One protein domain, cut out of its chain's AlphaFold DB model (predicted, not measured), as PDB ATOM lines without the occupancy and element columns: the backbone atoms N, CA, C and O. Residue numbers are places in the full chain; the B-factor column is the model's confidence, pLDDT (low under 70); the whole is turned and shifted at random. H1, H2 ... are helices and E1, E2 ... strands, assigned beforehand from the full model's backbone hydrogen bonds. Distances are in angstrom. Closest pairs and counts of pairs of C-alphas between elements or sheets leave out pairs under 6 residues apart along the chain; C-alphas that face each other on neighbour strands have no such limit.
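This is residues 6 to 105 of the 135 residues of an uncharacterized protein of Oxalobacteraceae bacterium OM1 (UniProt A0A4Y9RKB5). With little regular structure, this is a small parallel sheet, E2 E1 E3, with short helices H2 and H3 near the last residues of E1, and long loops, residues 14 to 27 and 40 to 60, farther out. Along 100 printed residues come H1 E1 H2 E2 H3 H4 E3, mixed, with 37 residues in named elements. It is compact, radius of gyration of the C-alphas 13.5 A, spans 35 by 32 by 25 A.

H1 is residues 10 to 13, from C-alpha 10 at (-55.568, -41.931, 34.708). E1 is 28 to 34, 19.3 A; H2 36 to 39; E2 61 to 65; H3 73 to 76; H4 83 to 90, 10.4 A; E3 99 to 103, ending at C-alpha (-40.475, -29.249, 32.135).

H1, close but not clearly touching H4 (C-alphas of Leu 13 and Gln 84, 8.0 A), is only just not on the sheet, with 4 pairs of C-alphas within 10 A. Inner strand E1 is parallel to E2, 25 degrees, N 30 and O 62 2.9 A apart, and to E3, 23 degrees, N 33 and O 101 2.9 A. E1, H2, E2 form a strand-helix-strand unit, parallel neighbours with a helix between; E2, H3 H4, E3 form a split one, E1 between; both crossovers are right-handed. H2 is on the sheet, over none of its strands; H3 and H4 only graze it. Every O i to N i+4 pair is within hydrogen-bond range in H4; H1, H2 and H3 are too short for one.

The printed part has no cut. The links H1 to E1 and H2 to E2 are long. Mean pLDDT of the printed part is 72.1; 40 residues are under 70, among them 39 to 50 and 68 to 82.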
ATOM      1  N   ILE A   6     -51.357 -37.773  23.346       85.81
ATOM      2  CA  ILE A   6     -51.153 -37.322  24.730       85.81
ATOM      3  C   ILE A   6     -52.307 -37.835  25.590       85.81
ATOM      4  O   ILE A   6     -53.473 -37.633  25.253       85.81
ATOM      5  N   VAL A   7     -51.989 -38.499  26.700       85.19
ATOM      6  CA  VAL A   7     -52.971 -39.028  27.658       85.19
ATOM      7  C   VAL A   7     -52.592 -38.636  29.083       85.19
ATOM      8  O   VAL A   7     -51.417 -38.469  29.391       85.19
ATOM      9  N   GLY A   8     -53.575 -38.498  29.973       83.50
ATOM     10  CA  GLY A   8     -53.307 -38.312  31.402       83.50
ATOM     11  C   GLY A   8     -52.930 -39.629  32.102       83.50
ATOM     12  O   GLY A   8     -53.246 -40.708  31.589       83.50
ATOM     13  N   PRO A   9     -52.344 -39.581  33.314       80.31
ATOM     14  CA  PRO A   9     -51.949 -40.773  34.072       80.31
ATOM     15  C   PRO A   9     -53.131 -41.693  34.393       80.31
ATOM     16  O   PRO A   9     -52.958 -42.903  34.513       80.31
ATOM     17  N   GLY A  10     -54.351 -41.150  34.481       75.31
ATOM     18  CA  GLY A  10     -55.568 -41.931  34.708       75.31
ATOM     19  C   GLY A  10     -55.834 -42.996  33.638       75.31
ATOM     20  O   GLY A  10     -56.311 -44.074  33.980       75.31
ATOM     21  N   ALA A  11     -55.436 -42.751  32.384       74.81
ATOM     22  CA  ALA A  11     -55.569 -43.725  31.297       74.81
ATOM     23  C   ALA A  11     -54.733 -44.997  31.539       74.81
ATOM     24  O   ALA A  11     -55.063 -46.064  31.030       74.81
ATOM     25  N   ILE A  12     -53.671 -44.886  32.340       76.88
ATOM     26  CA  ILE A  12     -52.765 -45.985  32.689       76.88
ATOM     27  C   ILE A  12     -53.086 -46.554  34.065       76.88
ATOM     28  O   ILE A  12     -53.056 -47.764  34.273       76.88
ATOM     29  N   LEU A  13     -53.403 -45.680  35.019       73.69
ATOM     30  CA  LEU A  13     -53.651 -46.069  36.399       73.69
ATOM     31  C   LEU A  13     -55.028 -46.711  36.587       73.69
ATOM     32  O   LEU A  13     -55.165 -47.607  37.417       73.69
ATOM     33  N   TYR A  14     -56.056 -46.264  35.881       72.19
ATOM     34  CA  TYR A  14     -57.408 -46.756  36.138       72.19
ATOM     35  C   TYR A  14     -57.866 -47.763  35.094       72.19
ATOM     36  O   TYR A  14     -58.634 -48.651  35.450       72.19
ATOM     37  N   GLY A  15     -57.309 -47.706  33.880       58.97
ATOM     38  CA  GLY A  15     -57.741 -48.547  32.768       58.97
ATOM     39  C   GLY A  15     -59.203 -48.283  32.402       58.97
ATOM     40  O   GLY A  15     -60.011 -47.851  33.221       58.97
ATOM     41  N   ASP A  16     -59.569 -48.541  31.156       50.53
ATOM     42  CA  ASP A  16     -60.979 -48.580  30.773       50.53
ATOM     43  C   ASP A  16     -61.480 -50.012  31.022       50.53
ATOM     44  O   ASP A  16     -61.540 -50.838  30.121       50.53
ATOM     45  N   GLY A  17     -61.698 -50.356  32.294       41.81
ATOM     46  CA  GLY A  17     -62.449 -51.544  32.723       41.81
ATOM     47  C   GLY A  17     -61.842 -52.940  32.521       41.81
ATOM     48  O   GLY A  17     -62.162 -53.811  33.318       41.81
ATOM     49  N   ASP A  18     -60.955 -53.186  31.559       36.09
ATOM     50  CA  ASP A  18     -60.406 -54.524  31.314       36.09
ATOM     51  C   ASP A  18     -58.934 -54.469  30.882       36.09
ATOM     52  O   ASP A  18     -58.543 -53.641  30.066       36.09
ATOM     53  N   ILE A  19     -58.148 -55.399  31.441       36.62
ATOM     54  CA  ILE A  19     -56.740 -55.758  31.168       36.62
ATOM     55  C   ILE A  19     -55.642 -54.699  31.453       36.62
ATOM     56  O   ILE A  19     -55.659 -53.552  31.024       36.62
ATOM     57  N   GLY A  20     -54.636 -55.109  32.237       43.16
ATOM     58  CA  GLY A  20     -53.539 -54.254  32.703       43.16
ATOM     59  C   GLY A  20     -52.666 -53.681  31.583       43.16
ATOM     60  O   GLY A  20     -52.429 -54.347  30.587       43.16
ATOM     61  N   PHE A  21     -52.172 -52.452  31.783       51.94
ATOM     62  CA  PHE A  21     -51.154 -51.749  30.977       51.94
ATOM     63  C   PHE A  21     -51.271 -51.886  29.439       51.94
ATOM     64  O   PHE A  21     -50.286 -51.736  28.726       51.94
ATOM     65  N   SER A  22     -52.459 -52.156  28.891       52.44
ATOM     66  CA  SER A  22     -52.665 -52.361  27.450       52.44
ATOM     67  C   SER A  22     -53.216 -51.124  26.734       52.44
ATOM     68  O   SER A  22     -53.573 -51.199  25.562       52.44
ATOM     69  N   GLY A  23     -53.309 -49.981  27.424       58.47
ATOM     70  CA  GLY A  23     -53.896 -48.744  26.885       58.47
ATOM     71  C   GLY A  23     -52.996 -47.957  25.918       58.47
ATOM     72  O   GLY A  23     -53.469 -47.026  25.256       58.47
ATOM     73  N   ILE A  24     -51.712 -48.325  25.831       65.81
ATOM     74  CA  ILE A  24     -50.712 -47.707  24.953       65.81
ATOM     75  C   ILE A  24     -50.102 -48.799  24.073       65.81
ATOM     76  O   ILE A  24     -49.413 -49.689  24.570       65.81
ATOM     77  N   ALA A  25     -50.359 -48.722  22.770       76.69
ATOM     78  CA  ALA A  25     -49.843 -49.660  21.768       76.69
ATOM     79  C   ALA A  25     -48.684 -49.056  20.958       76.69
ATOM     80  O   ALA A  25     -48.043 -49.739  20.160       76.69
ATOM     81  N   GLU A  26     -48.426 -47.765  21.151       84.00
ATOM     82  CA  GLU A  26     -47.405 -47.014  20.452       84.00
ATOM     83  C   GLU A  26     -46.002 -47.542  20.823       84.00
ATOM     84  O   GLU A  26     -45.729 -47.796  22.003       84.00
ATOM     85  N   PRO A  27     -45.100 -47.714  19.836       86.50
ATOM     86  CA  PRO A  27     -43.757 -48.255  20.047       86.50
ATOM     87  C   PRO A  27     -42.861 -47.341  20.889       86.50
ATOM     88  O   PRO A  27     -41.883 -47.811  21.474       86.50
ATOM     89  N   VAL A  28     -43.170 -46.043  20.930       89.25
ATOM     90  CA  VAL A  28     -42.480 -45.065  21.769       89.25
ATOM     91  C   VAL A  28     -43.445 -44.568  22.836       89.25
ATOM     92  O   VAL A  28     -44.492 -44.001  22.535       89.25
ATOM     93  N   GLN A  29     -43.072 -44.774  24.093       91.25
ATOM     94  CA  GLN A  29     -43.859 -44.425  25.266       91.25
ATOM     95  C   GLN A  29     -43.028 -43.503  26.153       91.25
ATOM     96  O   GLN A  29     -41.942 -43.871  26.615       91.25
ATOM     97  N   ILE A  30     -43.522 -42.292  26.370       91.88
ATOM     98  CA  ILE A  30     -42.826 -41.232  27.097       91.88
ATOM     99  C   ILE A  30     -43.655 -40.864  28.316       91.88
ATOM    100  O   ILE A  30     -44.862 -40.660  28.210       91.88
ATOM    101  N   LEU A  31     -43.006 -40.743  29.466       90.75
ATOM    102  CA  LEU A  31     -43.628 -40.167  30.652       90.75
ATOM    103  C   LEU A  31     -43.234 -38.696  30.748       90.75
ATOM    104  O   LEU A  31     -42.051 -38.381  30.676       90.75
ATOM    105  N   ALA A  32     -44.195 -37.797  30.912       89.12
ATOM    106  CA  ALA A  32     -43.940 -36.370  31.053       89.12
ATOM    107  C   ALA A  32     -44.369 -35.882  32.439       89.12
ATOM    108  O   ALA A  32     -45.494 -36.137  32.860       89.12
ATOM    109  N   GLN A  33     -43.475 -35.160  33.112       85.62
ATOM    110  CA  GLN A  33     -43.761 -34.354  34.298       85.62
ATOM    111  C   GLN A  33     -43.455 -32.905  33.972       85.62
ATOM    112  O   GLN A  33     -42.487 -32.613  33.263       85.62
ATOM    113  N   GLY A  34     -44.231 -31.985  34.522       78.62
ATOM    114  CA  GLY A  34     -43.830 -30.603  34.440       78.62
ATOM    115  C   GLY A  34     -44.825 -29.616  34.989       78.62
ATOM    116  O   GLY A  34     -45.775 -29.966  35.680       78.62
ATOM    117  N   ASP A  35     -44.542 -28.368  34.663       70.94
ATOM    118  CA  ASP A  35     -45.293 -27.198  35.064       70.94
ATOM    119  C   ASP A  35     -46.359 -26.828  34.022       70.94
ATOM    120  O   ASP A  35     -46.770 -27.617  33.160       70.94
ATOM    121  N   SER A  36     -46.792 -25.570  34.083       69.88
ATOM    122  CA  SER A  36     -47.728 -25.011  33.128       69.88
ATOM    123  C   SER A  36     -47.257 -25.158  31.681       69.88
ATOM    124  O   SER A  36     -48.106 -25.314  30.825       69.88
ATOM    125  N   TRP A  37     -45.971 -25.232  31.337       67.50
ATOM    126  CA  TRP A  37     -45.574 -25.410  29.931       67.50
ATOM    127  C   TRP A  37     -45.911 -26.788  29.349       67.50
ATOM    128  O   TRP A  37     -46.091 -26.911  28.135       67.50
ATOM    129  N   PHE A  38     -46.069 -27.806  30.198       71.19
ATOM    130  CA  PHE A  38     -46.600 -29.119  29.815       71.19
ATOM    131  C   PHE A  38     -48.104 -29.261  30.087       71.19
ATOM    132  O   PHE A  38     -48.715 -30.215  29.607       71.19
ATOM    133  N   SER A  39     -48.730 -28.329  30.816       62.94
ATOM    134  CA  SER A  39     -50.169 -28.340  31.127       62.94
ATOM    135  C   SER A  39     -50.965 -27.165  30.520       62.94
ATOM    136  O   SER A  39     -52.169 -27.043  30.770       62.94
ATOM    137  N   ILE A  40     -50.320 -26.269  29.763       52.47
ATOM    138  CA  ILE A  40     -50.932 -25.140  29.046       52.47
ATOM    139  C   ILE A  40     -51.897 -25.771  28.042       52.47
ATOM    140  O   ILE A  40     -51.515 -26.532  27.158       52.47
ATOM    141  N   GLY A  41     -53.179 -25.544  28.305       47.06
ATOM    142  CA  GLY A  41     -54.304 -26.358  27.841       47.06
ATOM    143  C   GLY A  41     -55.490 -26.323  28.814       47.06
ATOM    144  O   GLY A  41     -56.592 -26.732  28.460       47.06
ATOM    145  N   ALA A  42     -55.301 -25.781  30.025       46.03
ATOM    146  CA  ALA A  42     -56.346 -25.728  31.045       46.03
ATOM    147  C   ALA A  42     -57.343 -24.548  30.959       46.03
ATOM    148  O   ALA A  42     -58.270 -24.594  31.751       46.03
ATOM    149  N   LEU A  43     -57.198 -23.540  30.066       39.00
ATOM    150  CA  LEU A  43     -58.213 -22.525  29.638       39.00
ATOM    151  C   LEU A  43     -57.516 -21.323  28.930       39.00
ATOM    152  O   LEU A  43     -56.618 -20.751  29.545       39.00
ATOM    153  N   PRO A  44     -57.910 -20.849  27.719       42.50
ATOM    154  CA  PRO A  44     -58.867 -21.387  26.752       42.50
ATOM    155  C   PRO A  44     -58.206 -22.372  25.753       42.50
ATOM    156  O   PRO A  44     -57.069 -22.139  25.329       42.50
ATOM    157  N   PRO A  45     -58.932 -23.411  25.285       47.62
ATOM    158  CA  PRO A  45     -58.409 -24.476  24.407       47.62
ATOM    159  C   PRO A  45     -57.873 -24.012  23.044       47.62
ATOM    160  O   PRO A  45     -57.102 -24.717  22.409       47.62
ATOM    161  N   PHE A  46     -58.291 -22.832  22.581       43.25
ATOM    162  CA  PHE A  46     -57.932 -22.289  21.265       43.25
ATOM    163  C   PHE A  46     -56.751 -21.308  21.307       43.25
ATOM    164  O   PHE A  46     -56.372 -20.766  20.273       43.25
ATOM    165  N   ALA A  47     -56.205 -21.035  22.496       42.56
ATOM    166  CA  ALA A  47     -55.209 -19.983  22.708       42.56
ATOM    167  C   ALA A  47     -53.992 -20.445  23.525       42.56
ATOM    168  O   ALA A  47     -53.172 -19.617  23.915       42.56
ATOM    169  N   THR A  48     -53.880 -21.743  23.821       48.84
ATOM    170  CA  THR A  48     -52.838 -22.276  24.705       48.84
ATOM    171  C   THR A  48     -52.147 -23.478  24.056       48.84
ATOM    172  O   THR A  48     -52.747 -24.531  23.870       48.84
ATOM    173  N   THR A  49     -50.886 -23.296  23.656       52.19
ATOM    174  CA  THR A  49     -50.033 -24.326  23.049       52.19
ATOM    175  C   THR A  49     -49.305 -25.119  24.133       52.19
ATOM    176  O   THR A  49     -48.510 -24.575  24.894       52.19
ATOM    177  N   ASN A  50     -49.554 -26.424  24.208       67.12
ATOM    178  CA  ASN A  50     -48.735 -27.338  25.003       67.12
ATOM    179  C   ASN A  50     -47.487 -27.687  24.190       67.12
ATOM    180  O   ASN A  50     -47.623 -28.132  23.049       67.12
ATOM    181  N   LEU A  51     -46.290 -27.542  24.765       75.25
ATOM    182  CA  LEU A  51     -45.046 -27.916  24.076       75.25
ATOM    183  C   LEU A  51     -45.080 -29.361  23.564       75.25
ATOM    184  O   LEU A  51     -44.534 -29.641  22.503       75.25
ATOM    185  N   LEU A  52     -45.763 -30.260  24.274       81.06
ATOM    186  CA  LEU A  52     -45.925 -31.656  23.872       81.06
ATOM    187  C   LEU A  52     -46.772 -31.817  22.598       81.06
ATOM    188  O   LEU A  52     -46.539 -32.759  21.848       81.06
ATOM    189  N   MET A  53     -47.732 -30.919  22.335       77.25
ATOM    190  CA  MET A  53     -48.591 -30.974  21.138       77.25
ATOM    191  C   MET A  53     -47.853 -30.549  19.864       77.25
ATOM    192  O   MET A  53     -48.158 -31.051  18.787       77.25
ATOM    193  N   GLU A  54     -46.865 -29.663  19.993       83.81
ATOM    194  CA  GLU A  54     -46.057 -29.171  18.869       83.81
ATOM    195  C   GLU A  54     -44.878 -30.101  18.528       83.81
ATOM    196  O   GLU A  54     -44.198 -29.925  17.514       83.81
ATOM    197  N   MET A  55     -44.607 -31.108  19.365       85.25
ATOM    198  CA  MET A  55     -43.567 -32.094  19.086       85.25
ATOM    199  C   MET A  55     -43.986 -33.031  17.958       85.25
ATOM    200  O   MET A  55     -45.147 -33.414  17.823       85.25
ATOM    201  N   THR A  56     -43.005 -33.458  17.165       90.12
ATOM    202  CA  THR A  56     -43.220 -34.457  16.120       90.12
ATOM    203  C   THR A  56     -42.153 -35.538  16.206       90.12
ATOM    204  O   THR A  56     -40.986 -35.264  16.489       90.12
ATOM    205  N   PHE A  57     -42.563 -36.785  15.991       89.88
ATOM    206  CA  PHE A  57     -41.710 -37.956  16.174       89.88
ATOM    207  C   PHE A  57     -41.595 -38.760  14.879       89.88
ATOM    208  O   PHE A  57     -42.456 -38.708  13.998       89.88
ATOM    209  N   ALA A  58     -40.496 -39.500  14.736       92.31
ATOM    210  CA  ALA A  58     -40.281 -40.377  13.584       92.31
ATOM    211  C   ALA A  58     -41.126 -41.662  13.645       92.31
ATOM    212  O   ALA A  58     -41.365 -42.278  12.612       92.31
ATOM    213  N   LEU A  59     -41.558 -42.052  14.845       91.06
ATOM    214  CA  LEU A  59     -42.369 -43.235  15.114       91.06
ATOM    215  C   LEU A  59     -43.642 -42.832  15.868       91.06
ATOM    216  O   LEU A  59     -43.605 -41.829  16.595       91.06
ATOM    217  N   PRO A  60     -44.723 -43.628  15.773       91.12
ATOM    218  CA  PRO A  60     -45.915 -43.397  16.574       91.12
ATOM    219  C   PRO A  60     -45.539 -43.358  18.058       91.12
ATOM    220  O   PRO A  60     -44.850 -44.247  18.566       91.12
ATOM    221  N   THR A  61     -45.930 -42.281  18.731       91.56
ATOM    222  CA  THR A  61     -45.468 -41.958  20.085       91.56
ATOM    223  C   THR A  61     -46.654 -41.631  20.977       91.56
ATOM    224  O   THR A  61     -47.518 -40.841  20.597       91.56
ATOM    225  N   CYS A  62     -46.674 -42.204  22.176       90.31
ATOM    226  CA  CYS A  62     -47.617 -41.856  23.229       90.31
ATOM    227  C   CYS A  62     -46.889 -41.173  24.386       90.31
ATOM    228  O   CYS A  62     -45.860 -41.661  24.857       90.31
ATOM    229  N   ILE A  63     -47.435 -40.051  24.844       90.38
ATOM    230  CA  ILE A  63     -46.929 -39.286  25.977       90.38
ATOM    231  C   ILE A  63     -47.965 -39.343  27.099       90.38
ATOM    232  O   ILE A  63     -49.092 -38.868  26.945       90.38
ATOM    233  N   VAL A  64     -47.572 -39.900  28.241       88.50
ATOM    234  CA  VAL A  64     -48.363 -39.891  29.472       88.50
ATOM    235  C   VAL A  64     -47.993 -38.645  30.258       88.50
ATOM    236  O   VAL A  64     -46.910 -38.566  30.832       88.50
ATOM    237  N   ASN A  65     -48.875 -37.653  30.246       86.75
ATOM    238  CA  ASN A  65     -48.627 -36.340  30.819       86.75
ATOM    239  C   ASN A  65     -49.176 -36.235  32.244       86.75
ATOM    240  O   ASN A  65     -50.390 -36.199  32.438       86.75
ATOM    241  N   CYS A  66     -48.270 -36.166  33.216       82.44
ATOM    242  CA  CYS A  66     -48.542 -35.958  34.638       82.44
ATOM    243  C   CYS A  66     -48.342 -34.489  35.063       82.44
ATOM    244  O   CYS A  66     -48.403 -34.181  36.244       82.44
ATOM    245  N   ALA A  67     -48.095 -33.568  34.123       76.69
ATOM    246  CA  ALA A  67     -47.839 -32.169  34.446       76.69
ATOM    247  C   ALA A  67     -49.047 -31.461  35.074       76.69
ATOM    248  O   ALA A  67     -50.178 -31.569  34.586       76.69
ATOM    249  N   HIS A  68     -48.772 -30.649  36.095       68.25
ATOM    250  CA  HIS A  68     -49.754 -29.829  36.789       68.25
ATOM    251  C   HIS A  68     -49.380 -28.335  36.704       68.25
ATOM    252  O   HIS A  68     -48.213 -27.966  36.869       68.25
ATOM    253  N   PRO A  69     -50.351 -27.431  36.445       60.72
ATOM    254  CA  PRO A  69     -50.064 -26.004  36.401       60.72
ATOM    255  C   PRO A  69     -49.547 -25.495  37.753       60.72
ATOM    256  O   PRO A  69     -50.214 -25.671  38.770       60.72
ATOM    257  N   GLY A  70     -48.417 -24.783  37.739       54.16
ATOM    258  CA  GLY A  70     -47.884 -24.078  38.913       54.16
ATOM    259  C   GLY A  70     -46.802 -24.818  39.709       54.16
ATOM    260  O   GLY A  70     -46.348 -24.281  40.715       54.16
ATOM    261  N   ASP A  71     -46.349 -25.994  39.267       57.34
ATOM    262  CA  ASP A  71     -45.269 -26.721  39.949       57.34
ATOM    263  C   ASP A  71     -43.894 -26.054  39.755       57.34
ATOM    264  O   ASP A  71     -43.486 -25.755  38.633       57.34
ATOM    265  N   THR A  72     -43.143 -25.832  40.838       57.50
ATOM    266  CA  THR A  72     -41.713 -25.465  40.769       57.50
ATOM    267  C   THR A  72     -40.832 -26.719  40.732       57.50
ATOM    268  O   THR A  72     -41.287 -27.823  41.049       57.50
ATOM    269  N   LEU A  73     -39.546 -26.582  40.393       55.66
ATOM    270  CA  LEU A  73     -38.584 -27.689  40.395       55.66
ATOM    271  C   LEU A  73     -38.515 -28.390  41.765       55.66
ATOM    272  O   LEU A  73     -38.415 -29.616  41.822       55.66
ATOM    273  N   ALA A  74     -38.621 -27.635  42.865       56.06
ATOM    274  CA  ALA A  74     -38.662 -28.187  44.223       56.06
ATOM    275  C   ALA A  74     -39.915 -29.045  44.477       56.06
ATOM    276  O   ALA A  74     -39.865 -30.018  45.234       56.06
ATOM    277  N   HIS A  75     -41.029 -28.727  43.815       56.62
ATOM    278  CA  HIS A  75     -42.260 -29.508  43.889       56.62
ATOM    279  C   HIS A  75     -42.220 -30.759  42.998       56.62
ATOM    280  O   HIS A  75     -42.771 -31.785  43.392       56.62
ATOM    281  N   MET A  76     -41.471 -30.754  41.891       55.56
ATOM    282  CA  MET A  76     -41.333 -31.927  41.006       55.56
ATOM    283  C   MET A  76     -40.529 -33.081  41.616       55.56
ATOM    284  O   MET A  76     -40.734 -34.240  41.263       55.56
ATOM    285  N   VAL A  77     -39.634 -32.790  42.565       58.19
ATOM    286  CA  VAL A  77     -38.950 -33.818  43.375       58.19
ATOM    287  C   VAL A  77     -39.735 -34.209  44.627       58.19
ATOM    288  O   VAL A  77     -39.375 -35.175  45.305       58.19
ATOM    289  N   ASN A  78     -40.833 -33.517  44.936       62.03
ATOM    290  CA  ASN A  78     -41.709 -33.897  46.031       62.03
ATOM    291  C   ASN A  78     -42.662 -35.010  45.578       62.03
ATOM    292  O   ASN A  78     -43.806 -34.773  45.203       62.03
ATOM    293  N   TRP A  79     -42.207 -36.256  45.694       56.12
ATOM    294  CA  TRP A  79     -42.978 -37.451  45.318       56.12
ATOM    295  C   TRP A  79     -44.303 -37.610  46.084       56.12
ATOM    296  O   TRP A  79     -45.130 -38.440  45.718       56.12
ATOM    297  N   ARG A  80     -44.515 -36.846  47.167       54.97
ATOM    298  CA  ARG A  80     -45.802 -36.790  47.878       54.97
ATOM    299  C   ARG A  80     -46.789 -35.812  47.245       54.97
ATOM    300  O   ARG A  80     -47.986 -35.996  47.437       54.97
ATOM    301  N   ALA A  81     -46.299 -34.783  46.555       61.09
ATOM    302  CA  ALA A  81     -47.131 -33.828  45.832       61.09
ATOM    303  C   ALA A  81     -47.643 -34.428  44.512       61.09
ATOM    304  O   ALA A  81     -48.798 -34.198  44.171       61.09
ATOM    305  N   ASP A  82     -46.838 -35.274  43.853       67.94
ATOM    306  CA  ASP A  82     -47.254 -36.029  42.665       67.94
ATOM    307  C   ASP A  82     -47.148 -37.558  42.857       67.94
ATOM    308  O   ASP A  82     -46.162 -38.200  42.467       67.94
ATOM    309  N   PRO A  83     -48.175 -38.182  43.463       75.25
ATOM    310  CA  PRO A  83     -48.195 -39.625  43.654       75.25
ATOM    311  C   PRO A  83     -48.393 -40.396  42.341       75.25
ATOM    312  O   PRO A  83     -48.054 -41.578  42.282       75.25
ATOM    313  N   GLN A  84     -48.945 -39.779  41.289       79.81
ATOM    314  CA  GLN A  84     -49.250 -40.478  40.038       79.81
ATOM    315  C   GLN A  84     -47.981 -40.695  39.215       79.81
ATOM    316  O   GLN A  84     -47.720 -41.825  38.793       79.81
ATOM    317  N   PHE A  85     -47.154 -39.659  39.072       83.12
ATOM    318  CA  PHE A  85     -45.845 -39.771  38.436       83.12
ATOM    319  C   PHE A  85     -44.940 -40.746  39.195       83.12
ATOM    320  O   PHE A  85     -44.378 -41.670  38.601       83.12
ATOM    321  N   ALA A  86     -44.871 -40.629  40.527       84.25
ATOM    322  CA  ALA A  86     -44.056 -41.518  41.356       84.25
ATOM    323  C   ALA A  86     -44.456 -42.998  41.196       84.25
ATOM    324  O   ALA A  86     -43.592 -43.873  41.074       84.25
ATOM    325  N   VAL A  87     -45.761 -43.286  41.133       84.19
ATOM    326  CA  VAL A  87     -46.270 -44.650  40.929       84.19
ATOM    327  C   VAL A  87     -45.876 -45.219  39.562       84.19
ATOM    328  O   VAL A  87     -45.581 -46.413  39.484       84.19
ATOM    329  N   LEU A  88     -45.838 -44.388  38.517       85.06
ATOM    330  CA  LEU A  88     -45.496 -44.779  37.144       85.06
ATOM    331  C   LEU A  88     -43.983 -44.877  36.880       85.06
ATOM    332  O   LEU A  88     -43.571 -45.593  35.964       85.06
ATOM    333  N   VAL A  89     -43.154 -44.191  37.673       87.69
ATOM    334  CA  VAL A  89     -41.683 -44.259  37.579       87.69
ATOM    335  C   VAL A  89     -41.106 -45.383  38.434       87.69
ATOM    336  O   VAL A  89     -40.269 -46.145  37.957       87.69
ATOM    337  N   ALA A  90     -41.517 -45.471  39.701       85.12
ATOM    338  CA  ALA A  90     -40.842 -46.308  40.699       85.12
ATOM    339  C   ALA A  90     -41.795 -47.038  41.663       85.12
ATOM    340  O   ALA A  90     -41.337 -47.683  42.606       85.12
ATOM    341  N   GLY A  91     -43.111 -46.935  41.464       82.62
ATOM    342  CA  GLY A  91     -44.099 -47.572  42.328       82.62
ATOM    343  C   GLY A  91     -44.614 -48.923  41.822       82.62
ATOM    344  O   GLY A  91     -44.070 -49.510  40.889       82.62
ATOM    345  N   PRO A  92     -45.719 -49.423  42.404       79.75
ATOM    346  CA  PRO A  92     -46.299 -50.726  42.059       79.75
ATOM    347  C   PRO A  92     -46.774 -50.869  40.605       79.75
ATOM    348  O   PRO A  92     -47.081 -51.975  40.170       79.75
ATOM    349  N   ARG A  93     -46.876 -49.758  39.868       80.69
ATOM    350  CA  ARG A  93     -47.254 -49.714  38.447       80.69
ATOM    351  C   ARG A  93     -46.152 -49.089  37.594       80.69
ATOM    352  O   ARG A  93     -46.438 -48.528  36.538       80.69
ATOM    353  N   ALA A  94     -44.911 -49.161  38.077       83.56
ATOM    354  CA  ALA A  94     -43.758 -48.705  37.331       83.56
ATOM    355  C   ALA A  94     -43.671 -49.441  35.994       83.56
ATOM    356  O   ALA A  94     -43.914 -50.648  35.903       83.56
ATOM    357  N   TRP A  95     -43.305 -48.694  34.963       83.69
ATOM    358  CA  TRP A  95     -43.214 -49.202  33.606       83.69
ATOM    359  C   TRP A  95     -41.907 -48.792  32.950       83.69
ATOM    360  O   TRP A  95     -41.266 -47.813  33.335       83.69
ATOM    361  N   ARG A  96     -41.496 -49.558  31.940       87.38
ATOM    362  CA  ARG A  96     -40.311 -49.229  31.159       87.38
ATOM    363  C   ARG A  96     -40.661 -48.193  30.096       87.38
ATOM    364  O   ARG A  96     -41.089 -48.534  28.999       87.38
ATOM    365  N   TRP A  97     -40.413 -46.934  30.420       89.69
ATOM    366  CA  TRP A  97     -40.536 -45.818  29.487       89.69
ATOM    367  C   TRP A  97     -39.350 -45.757  28.516       89.69
ATOM    368  O   TRP A  97     -38.218 -46.092  28.879       89.69
ATOM    369  N   ASN A  98     -39.590 -45.300  27.285       93.81
ATOM    370  CA  ASN A  98     -38.528 -44.998  26.321       93.81
ATOM    371  C   ASN A  98     -37.801 -43.698  26.679       93.81
ATOM    372  O   ASN A  98     -36.604 -43.576  26.428       93.81
ATOM    373  N   ALA A  99     -38.526 -42.734  27.250       91.69
ATOM    374  CA  ALA A  99     -37.983 -41.468  27.719       91.69
ATOM    375  C   ALA A  99     -38.828 -40.900  28.866       91.69
ATOM    376  O   ALA A  99     -40.010 -41.225  29.007       91.69
ATOM    377  N   ILE A 100     -38.211 -40.020  29.653       90.38
ATOM    378  CA  ILE A 100     -38.896 -39.173  30.628       90.38
ATOM    379  C   ILE A 100     -38.658 -37.723  30.215       90.38
ATOM    380  O   ILE A 100     -37.510 -37.311  30.047       90.38
ATOM    381  N   PHE A 101     -39.732 -36.965  30.035       90.06
ATOM    382  CA  PHE A 101     -39.688 -35.530  29.785       90.06
ATOM    383  C   PHE A 101     -39.961 -34.770  31.075       90.06
ATOM    384  O   PHE A 101     -40.873 -35.110  31.826       90.06
ATOM    385  N   LEU A 102     -39.168 -33.727  31.302       84.69
ATOM    386  CA  LEU A 102     -39.250 -32.863  32.470       84.69
ATOM    387  C   LEU A 102     -39.300 -31.412  31.986       84.69
ATOM    388  O   LEU A 102     -38.339 -30.945  31.375       84.69
ATOM    389  N   SER A 103     -40.403 -30.713  32.250       79.38
ATOM    390  CA  SER A 103     -40.475 -29.249  32.135       79.38
ATOM    391  C   SER A 103     -40.445 -28.664  33.528       79.38
ATOM    392  O   SER A 103     -41.384 -28.889  34.274       79.38
ATOM    393  N   ALA A 104     -39.374 -27.965  33.888       72.88
ATOM    394  CA  ALA A 104     -39.176 -27.421  35.225       72.88
ATOM    395  C   ALA A 104     -38.351 -26.131  35.174       72.88
ATOM    396  O   ALA A 104     -37.681 -25.850  34.177       72.88
ATOM    397  N   GLY A 105     -38.325 -25.379  36.277       68.44
ATOM    398  CA  GLY A 105     -37.447 -24.216  36.436       68.44
ATOM    399  C   GLY A 105     -38.036 -22.888  35.958       68.44
ATOM    400  O   GLY A 105     -37.487 -21.838  36.288       68.44
TER     401      GLY A 105